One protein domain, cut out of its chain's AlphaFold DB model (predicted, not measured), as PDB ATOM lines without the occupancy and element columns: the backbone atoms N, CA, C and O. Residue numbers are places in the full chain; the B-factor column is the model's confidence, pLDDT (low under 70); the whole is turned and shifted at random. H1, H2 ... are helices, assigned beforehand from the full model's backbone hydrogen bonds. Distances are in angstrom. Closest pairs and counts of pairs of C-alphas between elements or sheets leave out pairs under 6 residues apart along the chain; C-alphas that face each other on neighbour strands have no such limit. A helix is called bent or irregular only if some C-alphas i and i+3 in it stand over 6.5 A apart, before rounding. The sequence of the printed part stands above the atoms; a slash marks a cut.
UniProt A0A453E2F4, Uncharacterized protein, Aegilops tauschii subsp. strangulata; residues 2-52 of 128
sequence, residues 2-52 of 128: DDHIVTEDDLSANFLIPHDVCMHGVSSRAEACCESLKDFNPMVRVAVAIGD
ATOM      1  N   ASP A   2      -8.475  35.884  35.056       93.00
ATOM      2  CA  ASP A   2      -7.079  35.464  34.926       93.00
ATOM      3  C   ASP A   2      -6.568  35.970  33.574       93.00
ATOM      4  O   ASP A   2      -6.941  35.427  32.532       93.00
ATOM      5  N   ASP A   3      -5.765  37.031  33.616       91.31
ATOM      6  CA  ASP A   3      -5.239  37.724  32.436       91.31
ATOM      7  C   ASP A   3      -3.937  37.105  31.917       91.31
ATOM      8  O   ASP A   3      -3.394  37.567  30.911       91.31
ATOM      9  N   HIS A   4      -3.402  36.078  32.587       91.25
ATOM     10  CA  HIS A   4      -2.195  35.423  32.103       91.25
ATOM     11  C   HIS A   4      -2.469  34.797  30.740       91.25
ATOM     12  O   HIS A   4      -3.483  34.127  30.532       91.25
ATOM     13  N   ILE A   5      -1.549  35.022  29.806       91.75
ATOM     14  CA  ILE A   5      -1.590  34.387  28.494       91.75
ATOM     15  C   ILE A   5      -1.358  32.889  28.671       91.75
ATOM     16  O   ILE A   5      -0.510  32.477  29.466       91.75
ATOM     17  N   VAL A   6      -2.125  32.092  27.931       91.12
ATOM     18  CA  VAL A   6      -1.979  30.633  27.907       91.12
ATOM     19  C   VAL A   6      -0.558  30.249  27.484       91.12
ATOM     20  O   VAL A   6      -0.062  30.723  26.461       91.12
ATOM     21  N   THR A   7       0.079  29.368  28.254       90.12
ATOM     22  CA  THR A   7       1.381  28.763  27.936       90.12
ATOM     23  C   THR A   7       1.231  27.289  27.543       90.12
ATOM     24  O   THR A   7       0.164  26.697  27.695       90.12
ATOM     25  N   GLU A   8       2.305  26.663  27.047       87.88
ATOM     26  CA  GLU A   8       2.304  25.221  26.745       87.88
ATOM     27  C   GLU A   8       2.055  24.359  27.993       87.88
ATOM     28  O   GLU A   8       1.315  23.376  27.920       87.88
ATOM     29  N   ASP A   9       2.603  24.754  29.148       89.00
ATOM     30  CA  ASP A   9       2.387  24.048  30.416       89.00
ATOM     31  C   ASP A   9       0.894  24.003  30.778       89.00
ATOM     32  O   ASP A   9       0.392  22.964  31.218       89.00
ATOM     33  N   ASP A  10       0.159  25.089  30.518       90.06
ATOM     34  CA  ASP A  10      -1.277  25.171  30.792       90.06
ATOM     35  C   ASP A  10      -2.083  24.145  29.983       90.06
ATOM     36  O   ASP A  10      -3.048  23.587  30.500       90.06
ATOM     37  N   LEU A  11      -1.668  23.838  28.748       88.06
ATOM     38  CA  LEU A  11      -2.329  22.838  27.896       88.06
ATOM     39  C   LEU A  11      -2.210  21.422  28.463       88.06
ATOM     40  O   LEU A  11      -3.067  20.576  28.217       88.06
ATOM     41  N   SER A  12      -1.131  21.153  29.199       87.56
ATOM     42  CA  SER A  12      -0.907  19.859  29.846       87.56
ATOM     43  C   SER A  12      -1.576  19.764  31.221       87.56
ATOM     44  O   SER A  12      -1.972  18.677  31.643       87.56
ATOM     45  N   ALA A  13      -1.717  20.900  31.912       89.75
ATOM     46  CA  ALA A  13      -2.180  20.965  33.294       89.75
ATOM     47  C   ALA A  13      -3.679  21.283  33.435       89.75
ATOM     48  O   ALA A  13      -4.275  20.958  34.463       89.75
ATOM     49  N   ASN A  14      -4.302  21.913  32.433       92.00
ATOM     50  CA  ASN A  14      -5.678  22.395  32.505       92.00
ATOM     51  C   ASN A  14      -6.531  21.878  31.338       92.00
ATOM     52  O   ASN A  14      -6.554  22.450  30.251       92.00
ATOM     53  N   PHE A  15      -7.317  20.833  31.608       92.94
ATOM     54  CA  PHE A  15      -8.204  20.199  30.626       92.94
ATOM     55  C   PHE A  15      -9.309  21.122  30.077       92.94
ATOM     56  O   PHE A  15      -9.979  20.755  29.113       92.94
ATOM     57  N   LEU A  16      -9.547  22.286  30.697       93.81
ATOM     58  CA  LEU A  16     -10.523  23.262  30.212       93.81
ATOM     59  C   LEU A  16     -10.014  24.048  29.005       93.81
ATOM     60  O   LEU A  16     -10.833  24.664  28.329       93.81
ATOM     61  N   ILE A  17      -8.704  24.062  28.751       91.75
ATOM     62  CA  ILE A  17      -8.111  24.781  27.624       91.75
ATOM     63  C   ILE A  17      -8.057  23.830  26.420       91.75
ATOM     64  O   ILE A  17      -7.315  22.848  26.456       91.75
ATOM     65  N   PRO A  18      -8.812  24.096  25.340       87.19
ATOM     66  CA  PRO A  18      -8.768  23.260  24.147       87.19
ATOM     67  C   PRO A  18      -7.401  23.340  23.442       87.19
ATOM     68  O   PRO A  18      -6.812  24.415  23.315       87.19
ATOM     69  N   HIS A  19      -6.885  22.208  22.950       80.75
ATOM     70  CA  HIS A  19      -5.560  22.144  22.312       80.75
ATOM     71  C   HIS A  19      -5.455  22.944  21.000       80.75
ATOM     72  O   HIS A  19      -4.360  23.334  20.604       80.75
ATOM     73  N   ASP A  20      -6.569  23.200  20.320       75.94
ATOM     74  CA  ASP A  20      -6.644  23.988  19.086       75.94
ATOM     75  C   ASP A  20      -6.530  25.506  19.327       75.94
ATOM     76  O   ASP A  20      -6.049  26.233  18.452       75.94
ATOM     77  N   VAL A  21      -6.858  25.984  20.535       67.81
ATOM     78  CA  VAL A  21      -6.685  27.391  20.955       67.81
ATOM     79  C   VAL A  21      -5.198  27.794  21.001       67.81
ATOM     80  O   VAL A  21      -4.862  28.965  20.816       67.81
ATOM     81  N   CYS A  22      -4.290  26.816  21.127       55.81
ATOM     82  CA  CYS A  22      -2.830  26.984  21.139       55.81
ATOM     83  C   CYS A  22      -2.269  27.743  19.922       55.81
ATOM     84  O   CYS A  22      -1.205  28.354  20.022       55.81
ATOM     85  N   MET A  23      -2.942  27.727  18.767       54.72
ATOM     86  CA  MET A  23      -2.307  28.132  17.505       54.72
ATOM     87  C   MET A  23      -1.989  29.632  17.381       54.72
ATOM     88  O   MET A  23      -1.307  30.013  16.433       54.72
ATOM     89  N   HIS A  24      -2.443  30.489  18.306       56.78
ATOM     90  CA  HIS A  24      -2.247  31.937  18.159       56.78
ATOM     91  C   HIS A  24      -1.705  32.668  19.401       56.78
ATOM     92  O   HIS A  24      -1.247  33.797  19.251       56.78
ATOM     93  N   GLY A  25      -1.718  32.079  20.606       61.97
ATOM     94  CA  GLY A  25      -1.198  32.746  21.817       61.97
ATOM     95  C   GLY A  25      -1.865  34.094  22.150       61.97
ATOM     96  O   GLY A  25      -1.249  34.943  22.787       61.97
ATOM     97  N   VAL A  26      -3.097  34.323  21.675       71.62
ATOM     98  CA  VAL A  26      -3.784  35.631  21.763       71.62
ATOM     99  C   VAL A  26      -4.734  35.716  22.959       71.62
ATOM    100  O   VAL A  26      -5.099  36.812  23.364       71.62
ATOM    101  N   SER A  27      -5.147  34.582  23.530       86.69
ATOM    102  CA  SER A  27      -6.163  34.541  24.585       86.69
ATOM    103  C   SER A  27      -5.555  34.430  25.978       86.69
ATOM    104  O   SER A  27      -4.617  33.658  26.207       86.69
ATOM    105  N   SER A  28      -6.164  35.127  26.931       91.69
ATOM    106  CA  SER A  28      -5.946  34.873  28.354       91.69
ATOM    107  C   SER A  28      -6.451  33.479  28.760       91.69
ATOM    108  O   SER A  28      -7.327  32.898  28.108       91.69
ATOM    109  N   ARG A  29      -5.943  32.934  29.871       92.50
ATOM    110  CA  ARG A  29      -6.412  31.660  30.446       92.50
ATOM    111  C   ARG A  29      -7.909  31.678  30.729       92.50
ATOM    112  O   ARG A  29      -8.592  30.690  30.462       92.50
ATOM    113  N   ALA A  30      -8.431  32.795  31.239       94.00
ATOM    114  CA  ALA A  30      -9.855  32.921  31.520       94.00
ATOM    115  C   ALA A  30     -10.709  32.877  30.243       94.00
ATOM    116  O   ALA A  30     -11.752  32.225  30.243       94.00
ATOM    117  N   GLU A  31     -10.274  33.527  29.160       92.81
ATOM    118  CA  GLU A  31     -10.949  33.452  27.856       92.81
ATOM    119  C   GLU A  31     -10.897  32.042  27.278       92.81
ATOM    120  O   GLU A  31     -11.932  31.517  26.870       92.81
ATOM    121  N   ALA A  32      -9.727  31.403  27.318       92.00
ATOM    122  CA  ALA A  32      -9.535  30.061  26.779       92.00
ATOM    123  C   ALA A  32     -10.382  28.994  27.498       92.00
ATOM    124  O   ALA A  32     -10.868  28.067  26.858       92.00
ATOM    125  N   CYS A  33     -10.610  29.138  28.809       93.38
ATOM    126  CA  CYS A  33     -11.451  28.212  29.579       93.38
ATOM    127  C   CYS A  33     -12.961  28.485  29.440       93.38
ATOM    128  O   CYS A  33     -13.772  27.656  29.856       93.38
ATOM    129  N   CYS A  34     -13.359  29.660  28.941       93.44
ATOM    130  CA  CYS A  34     -14.729  30.163  29.059       93.44
ATOM    131  C   CYS A  34     -15.757  29.269  28.355       93.44
ATOM    132  O   CYS A  34     -16.778  28.933  28.955       93.44
ATOM    133  N   GLU A  35     -15.488  28.867  27.111       89.94
ATOM    134  CA  GLU A  35     -16.422  28.043  26.332       89.94
ATOM    135  C   GLU A  35     -16.543  26.634  26.920       89.94
ATOM    136  O   GLU A  35     -17.653  26.201  27.229       89.94
ATOM    137  N   SER A  36     -15.416  25.986  27.232       94.00
ATOM    138  CA  SER A  36     -15.407  24.672  27.885       94.00
ATOM    139  C   SER A  36     -16.212  24.668  29.187       94.00
ATOM    140  O   SER A  36     -16.946  23.723  29.454       94.00
ATOM    141  N   LEU A  37     -16.122  25.732  29.998       95.25
ATOM    142  CA  LEU A  37     -16.894  25.860  31.239       95.25
ATOM    143  C   LEU A  37     -18.406  26.003  31.004       95.25
ATOM    144  O   LEU A  37     -19.186  25.513  31.821       95.25
ATOM    145  N   LYS A  38     -18.837  26.663  29.920       95.31
ATOM    146  CA  LYS A  38     -20.266  26.791  29.577       95.31
ATOM    147  C   LYS A  38     -20.872  25.444  29.188       95.31
ATOM    148  O   LYS A  38     -22.010  25.163  29.570       95.31
ATOM    149  N   ASP A  39     -20.103  24.603  28.503       95.25
ATOM    150  CA  ASP A  39     -20.559  23.295  28.022       95.25
ATOM    151  C   ASP A  39     -20.897  22.316  29.157       95.25
ATOM    152  O   ASP A  39     -21.748  21.441  28.987       95.25
ATOM    153  N   PHE A  40     -20.308  22.484  30.349       96.06
ATOM    154  CA  PHE A  40     -20.637  21.655  31.516       96.06
ATOM    155  C   PHE A  40     -22.086  21.822  31.982       96.06
ATOM    156  O   PHE A  40     -22.693  20.861  32.461       96.06
ATOM    157  N   ASN A  41     -22.634  23.038  31.907       96.69
ATOM    158  CA  ASN A  41     -24.000  23.312  32.340       96.69
ATOM    159  C   ASN A  41     -24.545  24.614  31.718       96.69
ATOM    160  O   ASN A  41     -24.298  25.692  32.264       96.69
ATOM    161  N   PRO A  42     -25.390  24.531  30.671       95.06
ATOM    162  CA  PRO A  42     -25.971  25.702  30.007       95.06
ATOM    163  C   PRO A  42     -26.829  26.610  30.904       95.06
ATOM    164  O   PRO A  42     -27.098  27.755  30.547       95.06
ATOM    165  N   MET A  43     -27.277  26.122  32.068       97.62
ATOM    166  CA  MET A  43     -28.024  26.934  33.038       97.62
ATOM    167  C   MET A  43     -27.115  27.869  33.849       97.62
ATOM    168  O   MET A  43     -27.609  28.785  34.509       97.62
ATOM    169  N   VAL A  44     -25.796  27.650  33.826       97.38
ATOM    170  CA  VAL A  44     -24.811  28.469  34.535       97.38
ATOM    171  C   VAL A  44     -24.267  29.538  33.596       97.38
ATOM    172  O   VAL A  44     -23.742  29.263  32.521       97.38
ATOM    173  N   ARG A  45     -24.355  30.798  34.029       96.62
ATOM    174  CA  ARG A  45     -23.769  31.925  33.302       96.62
ATOM    175  C   ARG A  45     -22.285  32.031  33.629       96.62
ATOM    176  O   ARG A  45     -21.927  32.439  34.730       96.62
ATOM    177  N   VAL A  46     -21.440  31.718  32.654       96.94
ATOM    178  CA  VAL A  46     -19.986  31.901  32.738       96.94
ATOM    179  C   VAL A  46     -19.601  33.193  32.024       96.94
ATOM    180  O   VAL A  46     -20.051  33.453  30.907       96.94
ATOM    181  N   ALA A  47     -18.784  34.016  32.678       95.56
ATOM    182  CA  ALA A  47     -18.284  35.268  32.130       95.56
ATOM    183  C   ALA A  47     -16.808  35.461  32.485       95.56
ATOM    184  O   ALA A  47     -16.358  35.079  33.568       95.56
ATOM    185  N   VAL A  48     -16.078  36.100  31.576       94.75
ATOM    186  CA  VAL A  48     -14.689  36.501  31.789       94.75
ATOM    187  C   VAL A  48     -14.663  37.920  32.340       94.75
ATOM    188  O   VAL A  48     -15.394  38.795  31.880       94.75
ATOM    189  N   ALA A  49     -13.805  38.139  33.329       93.12
ATOM    190  CA  ALA A  49     -13.428  39.465  33.788       93.12
ATOM    191  C   ALA A  49     -11.927  39.618  33.572       93.12
ATOM    192  O   ALA A  49     -11.176  38.732  33.990       93.12
ATOM    193  N   ILE A  50     -11.552  40.719  32.924       87.62
ATOM    194  CA  ILE A  50     -10.168  41.112  32.669       87.62
ATOM    195  C   ILE A  50      -9.739  42.080  33.774       87.62
ATOM    196  O   ILE A  50     -10.512  42.968  34.151       87.62
ATOM    197  N   GLY A  51      -8.532  41.910  34.293       87.75
ATOM    198  CA  GLY A  51      -7.857  42.843  35.187       87.75
ATOM    199  C   GLY A  51      -6.922  42.164  36.190       87.75
ATOM    200  O   GLY A  51      -6.884  40.943  36.339       87.75
ATOM    201  N   ASP A  52      -6.225  42.994  36.969       88.69
ATOM    202  CA  ASP A  52      -5.419  42.552  38.109       88.69
ATOM    203  C   ASP A  52      -6.298  42.411  39.372       88.69
ATOM    204  O   ASP A  52      -6.905  43.398  39.806       88.69
TER     205      ASP A  52
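AT A GLANCE: This is residues 2 to 52 of the 128 residues of an uncharacterized protein of Aegilops tauschii subsp. strangulata (UniProt A0A453E2F4). Little regular structure: one irregular helix, H2, runs out from a looped end of the domain where the short helix H1 and the long link of residues 14 to 28 lie. Beyond H2 the strand-free tail of residues 41 to 52 folds back, and residues 39 to 44 stick out at the turn. The 51 printed residues hold two named helices, H1 then H2, and no named strand; the class is all helix, with 18 residues in named elements. The whole is compact, radius of gyration of the C-alphas 10.9 A, spanning 31 by 24 by 17 A.

HOW THE PARTS SIT: H2, residues 29 to 40, and H1, residues 8 to 13, are only just apart, 8.3 A at their closest C-alphas. O i to N i+4 pairs are within hydrogen-bond range in 5 of 8 in H2 and 1 of 2 in H1.

IN THESE COORDINATES: H2 is 17.4 A long, from C-alpha 29 at (-6.412, 31.660, 30.446) to C-alpha 40 at (-20.637, 21.655, 31.516). It is irregular: C-alphas 32 and 35 are 7.2 A apart. H1 begins at C-alpha 8, (2.304, 25.221, 26.745).

THE WHOLE: The C-alphas farthest apart, of Glu 8 and Met 43, are 31.0 A apart; those of Asp 2 and Asp 52 are 7.9 A apart. The printed part has no cut. The link H1 to H2 is long, and residues 21 to 25 are under 70 in pLDDT.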